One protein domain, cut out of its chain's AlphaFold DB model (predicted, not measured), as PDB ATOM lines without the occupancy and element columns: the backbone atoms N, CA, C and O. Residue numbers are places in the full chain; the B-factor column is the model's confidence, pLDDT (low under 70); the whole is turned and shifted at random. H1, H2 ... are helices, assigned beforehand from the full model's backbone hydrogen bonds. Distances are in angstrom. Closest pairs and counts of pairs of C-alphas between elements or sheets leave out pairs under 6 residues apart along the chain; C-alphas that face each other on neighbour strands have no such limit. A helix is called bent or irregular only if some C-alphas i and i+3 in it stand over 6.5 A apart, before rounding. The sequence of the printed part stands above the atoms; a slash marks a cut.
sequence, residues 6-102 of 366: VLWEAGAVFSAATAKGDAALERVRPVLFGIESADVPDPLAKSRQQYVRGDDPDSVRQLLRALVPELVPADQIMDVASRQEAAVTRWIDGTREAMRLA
ATOM      1  N   VAL A   6      31.336  18.796   5.499       57.09
ATOM      2  CA  VAL A   6      31.615  19.808   4.464       57.09
ATOM      3  C   VAL A   6      31.494  19.259   3.035       57.09
ATOM      4  O   VAL A   6      30.928  19.925   2.177       57.09
ATOM      5  N   LEU A   7      31.968  18.039   2.758       55.91
ATOM      6  CA  LEU A   7      31.811  17.393   1.447       55.91
ATOM      7  C   LEU A   7      30.369  16.940   1.190       55.91
ATOM      8  O   LEU A   7      29.956  16.848   0.034       55.91
ATOM      9  N   TRP A   8      29.607  16.644   2.245       55.88
ATOM     10  CA  TRP A   8      28.193  16.299   2.125       55.88
ATOM     11  C   TRP A   8      27.344  17.533   1.811       55.88
ATOM     12  O   TRP A   8      26.605  17.515   0.832       55.88
ATOM     13  N   GLU A   9      27.530  18.628   2.551       59.53
ATOM     14  CA  GLU A   9      26.887  19.922   2.285       59.53
ATOM     15  C   GLU A   9      27.276  20.462   0.905       59.53
ATOM     16  O   GLU A   9      26.410  20.834   0.117       59.53
ATOM     17  N   ALA A  10      28.566  20.413   0.553       59.25
ATOM     18  CA  ALA A  10      29.024  20.791  -0.782       59.25
ATOM     19  C   ALA A  10      28.375  19.920  -1.867       59.25
ATOM     20  O   ALA A  10      27.979  20.441  -2.904       59.25
ATOM     21  N   GLY A  11      28.201  18.616  -1.624       58.88
ATOM     22  CA  GLY A  11      27.498  17.708  -2.531       58.88
ATOM     23  C   GLY A  11      25.993  17.980  -2.640       58.88
ATOM     24  O   GLY A  11      25.433  17.864  -3.732       58.88
ATOM     25  N   ALA A  12      25.338  18.369  -1.546       62.53
ATOM     26  CA  ALA A  12      23.920  18.726  -1.518       62.53
ATOM     27  C   ALA A  12      23.665  20.049  -2.251       62.53
ATOM     28  O   ALA A  12      22.783  20.121  -3.106       62.53
ATOM     29  N   VAL A  13      24.496  21.065  -1.996       62.22
ATOM     30  CA  VAL A  13      24.486  22.341  -2.726       62.22
ATOM     31  C   VAL A  13      24.805  22.115  -4.203       62.22
ATOM     32  O   VAL A  13      24.111  22.655  -5.060       62.22
ATOM     33  N   PHE A  14      25.787  21.263  -4.512       60.16
ATOM     34  CA  PHE A  14      26.137  20.886  -5.882       60.16
ATOM     35  C   PHE A  14      24.972  20.209  -6.608       60.16
ATOM     36  O   PHE A  14      24.634  20.602  -7.719       60.16
ATOM     37  N   SER A  15      24.305  19.245  -5.971       58.81
ATOM     38  CA  SER A  15      23.144  18.551  -6.552       58.81
ATOM     39  C   SER A  15      21.938  19.483  -6.726       58.81
ATOM     40  O   SER A  15      21.205  19.397  -7.708       58.81
ATOM     41  N   ALA A  16      21.732  20.412  -5.789       61.81
ATOM     42  CA  ALA A  16      20.701  21.438  -5.907       61.81
ATOM     43  C   ALA A  16      21.019  22.461  -7.013       61.81
ATOM     44  O   ALA A  16      20.100  23.000  -7.633       61.81
ATOM     45  N   ALA A  17      22.303  22.730  -7.265       59.78
ATOM     46  CA  ALA A  17      22.772  23.593  -8.341       59.78
ATOM     47  C   ALA A  17      22.648  22.915  -9.715       59.78
ATOM     48  O   ALA A  17      22.077  23.518 -10.618       59.78
ATOM     49  N   THR A  18      23.067  21.650  -9.866       59.72
ATOM     50  CA  THR A  18      22.892  20.886 -11.119       59.72
ATOM     51  C   THR A  18      21.419  20.750 -11.502       59.72
ATOM     52  O   THR A  18      21.073  20.912 -12.671       59.72
ATOM     53  N   ALA A  19      20.527  20.539 -10.525       60.47
ATOM     54  CA  ALA A  19      19.082  20.472 -10.751       60.47
ATOM     55  C   ALA A  19      18.460  21.805 -11.225       60.47
ATOM     56  O   ALA A  19      17.392  21.795 -11.834       60.47
ATOM     57  N   LYS A  20      19.113  22.947 -10.962       58.53
ATOM     58  CA  LYS A  20      18.679  24.291 -11.389       58.53
ATOM     59  C   LYS A  20      19.311  24.754 -12.716       58.53
ATOM     60  O   LYS A  20      18.993  25.854 -13.164       58.53
ATOM     61  N   GLY A  21      20.147  23.928 -13.353       56.81
ATOM     62  CA  GLY A  21      20.875  24.241 -14.593       56.81
ATOM     63  C   GLY A  21      22.280  24.826 -14.366       56.81
ATOM     64  O   GLY A  21      22.613  25.268 -13.267       56.81
ATOM     65  N   ASP A  22      23.104  24.842 -15.425       55.47
ATOM     66  CA  ASP A  22      24.552  25.152 -15.384       55.47
ATOM     67  C   ASP A  22      24.914  26.475 -14.676       55.47
ATOM     68  O   ASP A  22      25.933  26.554 -13.996       55.47
ATOM     69  N   ALA A  23      24.063  27.503 -14.743       52.69
ATOM     70  CA  ALA A  23      24.346  28.816 -14.151       52.69
ATOM     71  C   ALA A  23      24.477  28.808 -12.611       52.69
ATOM     72  O   ALA A  23      25.069  29.714 -12.026       52.69
ATOM     73  N   ALA A  24      23.924  27.805 -11.918       50.62
ATOM     74  CA  ALA A  24      24.073  27.679 -10.467       50.62
ATOM     75  C   ALA A  24      25.384  26.981 -10.064       50.62
ATOM     76  O   ALA A  24      25.839  27.161  -8.931       50.62
ATOM     77  N   LEU A  25      26.000  26.214 -10.975       50.69
ATOM     78  CA  LEU A  25      27.280  25.551 -10.735       50.69
ATOM     79  C   LEU A  25      28.413  26.569 -10.584       50.69
ATOM     80  O   LEU A  25      29.261  26.376  -9.728       50.69
ATOM     81  N   GLU A  26      28.395  27.705 -11.284       55.78
ATOM     82  CA  GLU A  26      29.419  28.765 -11.153       55.78
ATOM     83  C   GLU A  26      29.535  29.380  -9.738       55.78
ATOM     84  O   GLU A  26      30.509  30.072  -9.427       55.78
ATOM     85  N   ARG A  27      28.563  29.116  -8.852       63.34
ATOM     86  CA  ARG A  27      28.522  29.639  -7.475       63.34
ATOM     87  C   ARG A  27      29.343  28.832  -6.472       63.34
ATOM     88  O   ARG A  27      29.619  29.327  -5.382       63.34
ATOM     89  N   VAL A  28      29.717  27.595  -6.800       71.38
ATOM     90  CA  VAL A  28      30.610  26.787  -5.956       71.38
ATOM     91  C   VAL A  28      32.036  26.996  -6.456       71.38
ATOM     92  O   VAL A  28      32.310  26.758  -7.626       71.38
ATOM     93  N   ARG A  29      32.935  27.467  -5.584       77.81
ATOM     94  CA  ARG A  29      34.345  27.741  -5.914       77.81
ATOM     95  C   ARG A  29      35.260  26.909  -5.015       77.81
ATOM     96  O   ARG A  29      35.562  27.341  -3.901       77.81
ATOM     97  N   PRO A  30      35.655  25.699  -5.438       78.69
ATOM     98  CA  PRO A  30      36.509  24.833  -4.643       78.69
ATOM     99  C   PRO A  30      37.910  25.438  -4.529       78.69
ATOM    100  O   PRO A  30      38.575  25.699  -5.533       78.69
ATOM    101  N   VAL A  31      38.350  25.638  -3.287       86.25
ATOM    102  CA  VAL A  31      39.707  26.081  -2.961       86.25
ATOM    103  C   VAL A  31      40.482  24.891  -2.410       86.25
ATOM    104  O   VAL A  31      40.071  24.286  -1.419       86.25
ATOM    105  N   LEU A  32      41.577  24.537  -3.072       85.38
ATOM    106  CA  LEU A  32      42.408  23.390  -2.723       85.38
ATOM    107  C   LEU A  32      43.567  23.826  -1.826       85.38
ATOM    108  O   LEU A  32      44.197  24.853  -2.075       85.38
ATOM    109  N   PHE A  33      43.864  23.014  -0.811       84.12
ATOM    110  CA  PHE A  33      44.999  23.199   0.092       84.12
ATOM    111  C   PHE A  33      45.745  21.873   0.232       84.12
ATOM    112  O   PHE A  33      45.218  20.931   0.820       84.12
ATOM    113  N   GLY A  34      46.958  21.792  -0.318       74.50
ATOM    114  CA  GLY A  34      47.827  20.618  -0.157       74.50
ATOM    115  C   GLY A  34      47.306  19.323  -0.792       74.50
ATOM    116  O   GLY A  34      47.748  18.248  -0.401       74.50
ATOM    117  N   ILE A  35      46.371  19.419  -1.742       75.31
ATOM    118  CA  ILE A  35      45.863  18.295  -2.537       75.31
ATOM    119  C   ILE A  35      45.926  18.650  -4.021       75.31
ATOM    120  O   ILE A  35      45.685  19.805  -4.393       75.31
ATOM    121  N   GLU A  36      46.250  17.673  -4.864       76.12
ATOM    122  CA  GLU A  36      46.233  17.858  -6.311       76.12
ATOM    123  C   GLU A  36      44.804  17.798  -6.855       76.12
ATOM    124  O   GLU A  36      43.908  17.205  -6.253       76.12
ATOM    125  N   SER A  37      44.576  18.382  -8.034       75.38
ATOM    126  CA  SER A  37      43.263  18.335  -8.689       75.38
ATOM    127  C   SER A  37      42.795  16.906  -8.983       75.38
ATOM    128  O   SER A  37      41.592  16.662  -9.038       75.38
ATOM    129  N   ALA A  38      43.733  15.971  -9.175       75.56
ATOM    130  CA  ALA A  38      43.445  14.556  -9.399       75.56
ATOM    131  C   ALA A  38      42.936  13.838  -8.136       75.56
ATOM    132  O   ALA A  38      42.176  12.878  -8.249       75.56
ATOM    133  N   ASP A  39      43.298  14.334  -6.950       73.69
ATOM    134  CA  ASP A  39      42.942  13.742  -5.655       73.69
ATOM    135  C   ASP A  39      41.641  14.320  -5.071       73.69
ATOM    136  O   ASP A  39      41.209  13.949  -3.974       73.69
ATOM    137  N   VAL A  40      40.993  15.245  -5.785       75.12
ATOM    138  CA  VAL A  40      39.716  15.827  -5.365       75.12
ATOM    139  C   VAL A  40      38.619  14.757  -5.459       75.12
ATOM    140  O   VAL A  40      38.423  14.178  -6.526       75.12
ATOM    141  N   PRO A  41      37.851  14.489  -4.386       69.25
ATOM    142  CA  PRO A  41      36.812  13.464  -4.407       69.25
ATOM    143  C   PRO A  41      35.523  13.918  -5.118       69.25
ATOM    144  O   PRO A  41      35.190  15.103  -5.201       69.25
ATOM    145  N   ASP A  42      34.725  12.944  -5.563       64.94
ATOM    146  CA  ASP A  42      33.376  13.173  -6.095       64.94
ATOM    147  C   ASP A  42      32.428  13.809  -5.046       64.94
ATOM    148  O   ASP A  42      32.416  13.383  -3.877       64.94
ATOM    149  N   PRO A  43      31.543  14.751  -5.450       62.34
ATOM    150  CA  PRO A  43      31.175  15.092  -6.837       62.34
ATOM    151  C   PRO A  43      32.002  16.220  -7.483       62.34
ATOM    152  O   PRO A  43      31.817  16.502  -8.666       62.34
ATOM    153  N   LEU A  44      32.909  16.860  -6.736       70.00
ATOM    154  CA  LEU A  44      33.674  18.016  -7.220       70.00
ATOM    155  C   LEU A  44      34.620  17.639  -8.363       70.00
ATOM    156  O   LEU A  44      34.702  18.388  -9.332       70.00
ATOM    157  N   ALA A  45      35.218  16.446  -8.313       69.38
ATOM    158  CA  ALA A  45      36.092  15.911  -9.362       69.38
ATOM    159  C   ALA A  45      35.484  15.996 -10.776       69.38
ATOM    160  O   ALA A  45      36.167  16.306 -11.750       69.38
ATOM    161  N   LYS A  46      34.174  15.736 -10.886       63.56
ATOM    162  CA  LYS A  46      33.426  15.642 -12.154       63.56
ATOM    163  C   LYS A  46      32.722  16.941 -12.553       63.56
ATOM    164  O   LYS A  46      32.045  16.977 -13.577       63.56
ATOM    165  N   SER A  47      32.877  18.006 -11.768       61.38
ATOM    166  CA  SER A  47      32.101  19.246 -11.899       61.38
ATOM    167  C   SER A  47      32.513  20.171 -13.054       61.38
ATOM    168  O   SER A  47      31.851  21.183 -13.261       61.38
ATOM    169  N   ARG A  48      33.593  19.866 -13.794       59.81
ATOM    170  CA  ARG A  48      34.235  20.767 -14.786       59.81
ATOM    171  C   ARG A  48      34.625  22.151 -14.232       59.81
ATOM    172  O   ARG A  48      34.943  23.046 -15.013       59.81
ATOM    173  N   GLN A  49      34.619  22.346 -12.914       64.56
ATOM    174  CA  GLN A  49      34.963  23.629 -12.312       64.56
ATOM    175  C   GLN A  49      36.464  23.892 -12.327       64.56
ATOM    176  O   GLN A  49      37.279  22.978 -12.207       64.56
ATOM    177  N   GLN A  50      36.821  25.171 -12.426       72.12
ATOM    178  CA  GLN A  50      38.185  25.612 -12.177       72.12
ATOM    179  C   GLN A  50      38.450  25.587 -10.671       72.12
ATOM    180  O   GLN A  50      37.792  26.282  -9.896       72.12
ATOM    181  N   TYR A  51      39.414  24.767 -10.262       82.38
ATOM    182  CA  TYR A  51      39.911  24.751  -8.895       82.38
ATOM    183  C   TYR A  51      40.784  25.974  -8.637       82.38
ATOM    184  O   TYR A  51      41.644  26.311  -9.451       82.38
ATOM    185  N   VAL A  52      40.609  26.604  -7.478       86.44
ATOM    186  CA  VAL A  52      41.511  27.660  -7.015       86.44
ATOM    187  C   VAL A  52      42.550  27.038  -6.097       86.44
ATOM    188  O   VAL A  52      42.202  26.378  -5.119       86.44
ATOM    189  N   ARG A  53      43.833  27.271  -6.371       87.94
ATOM    190  CA  ARG A  53      44.899  26.916  -5.430       87.94
ATOM    191  C   ARG A  53      44.928  27.939  -4.299       87.94
ATOM    192  O   ARG A  53      45.265  29.099  -4.511       87.94
ATOM    193  N   GLY A  54      44.510  27.531  -3.102       88.88
ATOM    194  CA  GLY A  54      44.414  28.415  -1.937       88.88
ATOM    195  C   GLY A  54      45.763  28.786  -1.324       88.88
ATOM    196  O   GLY A  54      45.829  29.701  -0.507       88.88
ATOM    197  N   ASP A  55      46.816  28.076  -1.718       87.88
ATOM    198  CA  ASP A  55      48.220  28.270  -1.361       87.88
ATOM    199  C   ASP A  55      49.002  29.097  -2.400       87.88
ATOM    200  O   ASP A  55      50.180  29.397  -2.197       87.88
ATOM    201  N   ASP A  56      48.350  29.485  -3.498       91.69
ATOM    202  CA  ASP A  56      48.940  30.229  -4.604       91.69
ATOM    203  C   ASP A  56      48.441  31.690  -4.620       91.69
ATOM    204  O   ASP A  56      47.240  31.929  -4.787       91.69
ATOM    205  N   PRO A  57      49.326  32.693  -4.454       93.81
ATOM    206  CA  PRO A  57      48.918  34.097  -4.366       93.81
ATOM    207  C   PRO A  57      48.138  34.597  -5.587       93.81
ATOM    208  O   PRO A  57      47.199  35.380  -5.435       93.81
ATOM    209  N   ASP A  58      48.500  34.148  -6.791       93.62
ATOM    210  CA  ASP A  58      47.866  34.592  -8.034       93.62
ATOM    211  C   ASP A  58      46.455  34.014  -8.176       93.62
ATOM    212  O   ASP A  58      45.508  34.750  -8.473       93.62
ATOM    213  N   SER A  59      46.295  32.729  -7.860       91.38
ATOM    214  CA  SER A  59      45.001  32.044  -7.811       91.38
ATOM    215  C   SER A  59      44.067  32.677  -6.776       91.38
ATOM    216  O   SER A  59      42.904  32.957  -7.076       91.38
ATOM    217  N   VAL A  60      44.566  32.984  -5.572       92.38
ATOM    218  CA  VAL A  60      43.784  33.684  -4.534       92.38
ATOM    219  C   VAL A  60      43.416  35.098  -4.989       92.38
ATOM    220  O   VAL A  60      42.281  35.539  -4.793       92.38
ATOM    221  N   ARG A  61      44.327  35.815  -5.658       94.00
ATOM    222  CA  ARG A  61      44.035  37.142  -6.219       94.00
ATOM    223  C   ARG A  61      42.930  37.074  -7.272       94.00
ATOM    224  O   ARG A  61      42.040  37.927  -7.264       94.00
ATOM    225  N   GLN A  62      42.962  36.075  -8.151       90.31
ATOM    226  CA  GLN A  62      41.921  35.849  -9.152       90.31
ATOM    227  C   GLN A  62      40.575  35.522  -8.497       90.31
ATOM    228  O   GLN A  62      39.559  36.106  -8.875       90.31
ATOM    229  N   LEU A  63      40.575  34.666  -7.470       89.50
ATOM    230  CA  LEU A  63      39.380  34.351  -6.691       89.50
ATOM    231  C   LEU A  63      38.767  35.608  -6.062       89.50
ATOM    232  O   LEU A  63      37.568  35.839  -6.206       89.50
ATOM    233  N   LEU A  64      39.576  36.445  -5.406       89.94
ATOM    234  CA  LEU A  64      39.091  37.688  -4.799       89.94
ATOM    235  C   LEU A  64      38.570  38.672  -5.852       89.94
ATOM    236  O   LEU A  64      37.500  39.239  -5.657       89.94
ATOM    237  N   ARG A  65      39.253  38.827  -6.997       88.56
ATOM    238  CA  ARG A  65      38.756  39.664  -8.111       88.56
ATOM    239  C   ARG A  65      37.393  39.200  -8.618       88.56
ATOM    240  O   ARG A  65      36.567  40.038  -8.952       88.56
ATOM    241  N   ALA A  66      37.164  37.888  -8.658       86.12
ATOM    242  CA  ALA A  66      35.886  37.320  -9.065       86.12
ATOM    243  C   ALA A  66      34.807  37.414  -7.971       86.12
ATOM    244  O   ALA A  66      33.627  37.414  -8.290       86.12
ATOM    245  N   LEU A  67      35.169  37.443  -6.683       86.12
ATOM    246  CA  LEU A  67      34.207  37.492  -5.570       86.12
ATOM    247  C   LEU A  67      33.785  38.914  -5.193       86.12
ATOM    248  O   LEU A  67      32.636  39.127  -4.814       86.12
ATOM    249  N   VAL A  68      34.695  39.889  -5.266       88.94
ATOM    250  CA  VAL A  68      34.432  41.261  -4.801       88.94
ATOM    251  C   VAL A  68      33.195  41.884  -5.473       88.94
ATOM    252  O   VAL A  68      32.348  42.379  -4.735       88.94
ATOM    253  N   PRO A  69      32.999  41.812  -6.806       86.69
ATOM    254  CA  PRO A  69      31.809  42.381  -7.448       86.69
ATOM    255  C   PRO A  69      30.489  41.698  -7.058       86.69
ATOM    256  O   PRO A  69      29.429  42.298  -7.205       86.69
ATOM    257  N   GLU A  70      30.537  40.448  -6.586       85.31
ATOM    258  CA  GLU A  70      29.354  39.682  -6.172       85.31
ATOM    259  C   GLU A  70      28.965  39.941  -4.712       85.31
ATOM    260  O   GLU A  70      27.800  39.801  -4.346       85.31
ATOM    261  N   LEU A  71      29.943  40.289  -3.869       85.00
ATOM    262  CA  LEU A  71      29.773  40.403  -2.418       85.00
ATOM    263  C   LEU A  71      29.761  41.850  -1.910       85.00
ATOM    264  O   LEU A  71      29.353  42.087  -0.774       85.00
ATOM    265  N   VAL A  72      30.232  42.808  -2.714       88.38
ATOM    266  CA  VAL A  72      30.456  44.199  -2.298       88.38
ATOM    267  C   VAL A  72      29.619  45.163  -3.155       88.38
ATOM    268  O   VAL A  72      29.615  45.030  -4.379       88.38
ATOM    269  N   PRO A  73      28.937  46.161  -2.553       91.88
ATOM    270  CA  PRO A  73      28.252  47.225  -3.290       91.88
ATOM    271  C   PRO A  73      29.173  47.970  -4.266       91.88
ATOM    272  O   PRO A  73      30.346  48.206  -3.970       91.88
ATOM    273  N   ALA A  74      28.639  48.376  -5.424       89.12
ATOM    274  CA  ALA A  74      29.422  48.939  -6.529       89.12
ATOM    275  C   ALA A  74      30.254  50.181  -6.148       89.12
ATOM    276  O   ALA A  74      31.367  50.358  -6.644       89.12
ATOM    277  N   ASP A  75      29.741  51.013  -5.244       91.38
ATOM    278  CA  ASP A  75      30.392  52.221  -4.724       91.38
ATOM    279  C   ASP A  75      31.594  51.926  -3.811       91.38
ATOM    280  O   ASP A  75      32.463  52.779  -3.640       91.38
ATOM    281  N   GLN A  76      31.691  50.708  -3.271       89.56
ATOM    282  CA  GLN A  76      32.752  50.288  -2.348       89.56
ATOM    283  C   GLN A  76      33.829  49.414  -3.010       89.56
ATOM    284  O   GLN A  76      34.867  49.146  -2.400       89.56
ATOM    285  N   ILE A  77      33.636  48.992  -4.268       88.25
ATOM    286  CA  ILE A  77      34.547  48.065  -4.968       88.25
ATOM    287  C   ILE A  77      35.980  48.610  -5.034       88.25
ATOM    288  O   ILE A  77      36.926  47.856  -4.816       88.25
ATOM    289  N   MET A  78      36.166  49.905  -5.304       85.62
ATOM    290  CA  MET A  78      37.504  50.506  -5.412       85.62
ATOM    291  C   MET A  78      38.245  50.578  -4.073       85.62
ATOM    292  O   MET A  78      39.447  50.308  -4.035       85.62
ATOM    293  N   ASP A  79      37.543  50.864  -2.972       87.62
ATOM    294  CA  ASP A  79      38.144  50.844  -1.630       87.62
ATOM    295  C   ASP A  79      38.562  49.417  -1.245       87.62
ATOM    296  O   ASP A  79      39.697  49.202  -0.815       87.62
ATOM    297  N   VAL A  80      37.712  48.415  -1.498       86.69
ATOM    298  CA  VAL A  80      38.048  47.002  -1.245       86.69
ATOM    299  C   VAL A  80      39.204  46.525  -2.130       86.69
ATOM    300  O   VAL A  80      40.126  45.875  -1.631       86.69
ATOM    301  N   ALA A  81      39.215  46.894  -3.415       84.25
ATOM    302  CA  ALA A  81      40.297  46.558  -4.340       84.25
ATOM    303  C   ALA A  81      41.649  47.136  -3.885       84.25
ATOM    304  O   ALA A  81      42.672  46.460  -3.994       84.25
ATOM    305  N   SER A  82      41.664  48.339  -3.296       88.19
ATOM    306  CA  SER A  82      42.893  48.966  -2.780       88.19
ATOM    307  C   SER A  82      43.541  48.187  -1.624       88.19
ATOM    308  O   SER A  82      44.754  48.251  -1.429       88.19
ATOM    309  N   ARG A  83      42.749  47.401  -0.881       91.44
ATOM    310  CA  ARG A  83      43.202  46.575   0.254       91.44
ATOM    311  C   ARG A  83      43.437  45.116  -0.132       91.44
ATOM    312  O   ARG A  83      43.814  44.310   0.721       91.44
ATOM    313  N   GLN A  84      43.214  44.769  -1.398       89.25
ATOM    314  CA  GLN A  84      43.226  43.388  -1.861       89.25
ATOM    315  C   GLN A  84      44.587  42.717  -1.646       89.25
ATOM    316  O   GLN A  84      44.623  41.601  -1.139       89.25
ATOM    317  N   GLU A  85      45.700  43.383  -1.970       92.69
ATOM    318  CA  GLU A  85      47.033  42.780  -1.800       92.69
ATOM    319  C   GLU A  85      47.332  42.454  -0.333       92.69
ATOM    320  O   GLU A  85      47.781  41.351  -0.033       92.69
ATOM    321  N   ALA A  86      46.993  43.347   0.602       93.69
ATOM    322  CA  ALA A  86      47.170  43.082   2.030       93.69
ATOM    323  C   ALA A  86      46.326  41.884   2.507       93.69
ATOM    324  O   ALA A  86      46.777  41.088   3.336       93.69
ATOM    325  N   ALA A  87      45.112  41.725   1.966       92.25
ATOM    326  CA  ALA A  87      44.264  40.569   2.246       92.25
ATOM    327  C   ALA A  87      44.842  39.268   1.662       92.25
ATOM    328  O   ALA A  87      44.833  38.253   2.356       92.25
ATOM    329  N   VAL A  88      45.388  39.303   0.438       94.94
ATOM    330  CA  VAL A  88      46.078  38.155  -0.183       94.94
ATOM    331  C   VAL A  88      47.291  37.751   0.651       94.94
ATOM    332  O   VAL A  88      47.430  36.574   0.967       94.94
ATOM    333  N   THR A  89      48.135  38.697   1.078       95.94
ATOM    334  CA  THR A  89      49.288  38.397   1.945       95.94
ATOM    335  C   THR A  89      48.844  37.729   3.242       95.94
ATOM    336  O   THR A  89      49.334  36.654   3.578       95.94
ATOM    337  N   ARG A  90      47.846  38.302   3.931       95.62
ATOM    338  CA  ARG A  90      47.313  37.727   5.174       95.62
ATOM    339  C   ARG A  90      46.732  36.326   4.970       95.62
ATOM    340  O   ARG A  90      46.925  35.467   5.828       95.62
ATOM    341  N   TRP A  91      46.013  36.109   3.869       93.88
ATOM    342  CA  TRP A  91      45.481  34.797   3.502       93.88
ATOM    343  C   TRP A  91      46.618  33.797   3.324       93.88
ATOM    344  O   TRP A  91      46.627  32.769   3.988       93.88
ATOM    345  N   ILE A  92      47.598  34.119   2.481       93.81
ATOM    346  CA  ILE A  92      48.697  33.216   2.135       93.81
ATOM    347  C   ILE A  92      49.561  32.894   3.353       93.81
ATOM    348  O   ILE A  92      49.890  31.728   3.560       93.81
ATOM    349  N   ASP A  93      49.892  33.878   4.188       93.06
ATOM    350  CA  ASP A  93      50.679  33.642   5.402       93.06
ATOM    351  C   ASP A  93      49.915  32.761   6.400       93.06
ATOM    352  O   ASP A  93      50.469  31.797   6.932       93.06
ATOM    353  N   GLY A  94      48.618  33.030   6.590       91.50
ATOM    354  CA  GLY A  94      47.750  32.197   7.422       91.50
ATOM    355  C   GLY A  94      47.609  30.772   6.882       91.50
ATOM    356  O   GLY A  94      47.701  29.809   7.643       91.50
ATOM    357  N   THR A  95      47.439  30.622   5.568       88.81
ATOM    358  CA  THR A  95      47.343  29.328   4.889       88.81
ATOM    359  C   THR A  95      48.642  28.543   4.997       88.81
ATOM    360  O   THR A  95      48.595  27.366   5.344       88.81
ATOM    361  N   ARG A  96      49.801  29.165   4.751       88.75
ATOM    362  CA  ARG A  96      51.104  28.493   4.871       88.75
ATOM    363  C   ARG A  96      51.333  27.975   6.282       88.75
ATOM    364  O   ARG A  96      51.737  26.827   6.439       88.75
ATOM    365  N   GLU A  97      51.045  28.788   7.296       88.38
ATOM    366  CA  GLU A  97      51.204  28.363   8.688       88.38
ATOM    367  C   GLU A  97      50.227  27.240   9.054       88.38
ATOM    368  O   GLU A  97      50.623  26.245   9.664       88.38
ATOM    369  N   ALA A  98      48.969  27.344   8.617       85.75
ATOM    370  CA  ALA A  98      47.978  26.295   8.826       85.75
ATOM    371  C   ALA A  98      48.381  24.979   8.139       85.75
ATOM    372  O   ALA A  98      48.268  23.918   8.747       85.75
ATOM    373  N   MET A  99      48.893  25.040   6.907       83.94
ATOM    374  CA  MET A  99      49.365  23.870   6.159       83.94
ATOM    375  C   MET A  99      50.623  23.256   6.775       83.94
ATOM    376  O   MET A  99      50.747  22.035   6.802       83.94
ATOM    377  N   ARG A 100      51.533  24.072   7.323       83.31
ATOM    378  CA  ARG A 100      52.755  23.602   7.995       83.31
ATOM    379  C   ARG A 100      52.458  22.731   9.215       83.31
ATOM    380  O   ARG A 100      53.220  21.817   9.518       83.31
ATOM    381  N   LEU A 101      51.376  23.036   9.927       82.69
ATOM    382  CA  LEU A 101      50.949  22.325  11.136       82.69
ATOM    383  C   LEU A 101      49.803  21.337  10.876       82.69
ATOM    384  O   LEU A 101      49.321  20.697  11.815       82.69
ATOM    385  N   ALA A 102      49.346  21.224   9.628       84.94
ATOM    386  CA  ALA A 102      48.235  20.360   9.280       84.94
ATOM    387  C   ALA A 102      48.631  18.883   9.434       84.94
ATOM    388  O   ALA A 102      49.712  18.478   8.996       84.94
TER     389      ALA A 102
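What this domain is: This is residues 6 to 102 of the 366 residues of an uncharacterized protein of Solirubrobacter pauli (UniProt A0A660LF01). Two lobes make a flat model: in one, the longest helix, H5, packs at a slant on H3, with H4 folded back on the end of H3; in the other, the small hairpin of H1 and H2 lies with much of the long loop of residues 28 to 56. This loop joins the lobes, and within it residues 31 to 32 pair with residues 52 to 53, parallel. The printed part has 97 residues with five named helices, H1 to H5 in chain order, and no named strand; its class is all helix. It is only just compact, close to loose, with a radius of gyration of the C-alphas of 15.0 A and spans of 38 by 37 by 19 A.

Where its parts are: H5, residues 84 to 100, is 24.1 A long and ends with C-alpha 100 at (52.755, 23.602, 7.995). H3, residues 57 to 71, measures 20.3 A and is only just irregular: C-alphas 66 and 69 are 6.7 A apart. H4, residues 74 to 82, is irregular, with C-alphas 75 and 78 7.3 A apart. H1, residues 6 to 18, begins with C-alpha 6 at (31.615, 19.808, 4.464), and H2 is residues 22 to 27.

How they stand to each other: H5 touches H3 at a steep tilt of 56 degrees, opposite ways; their closest C-alphas, of Arg 61 and Val 88, are 6.5 A apart. H3, with residues 68 to 69 alone, touches H4 in a helical hairpin, at 20 degrees; C-alphas 69 and 77 come closest, 6.8 A. H4 and H5 meet only through their link. H1, with residues 14 to 18 alone, touches H2 in another helical hairpin, at 32 degrees, only just shallow; C-alphas 17 and 24 come closest, 4.8 A. H2 and H3 are apart. Every O i to N i+4 pair is within hydrogen-bond range in H1 and H5, against 9 of 11 in H3, 3 of 5 in H4 and 0 of 2 in H2, where 2 of 3 O i to N i+3 pairs are.

The domain as a whole: The C-alphas farthest apart, of Asp 39 and Asp 75, are 40.5 A apart. The printed part has no cut; the link from H2 to H3 is long, the others tight. The mean pLDDT of the printed part is 78.2, with residues 6 to 27, 41 to 43 and 45 to 49 under 70.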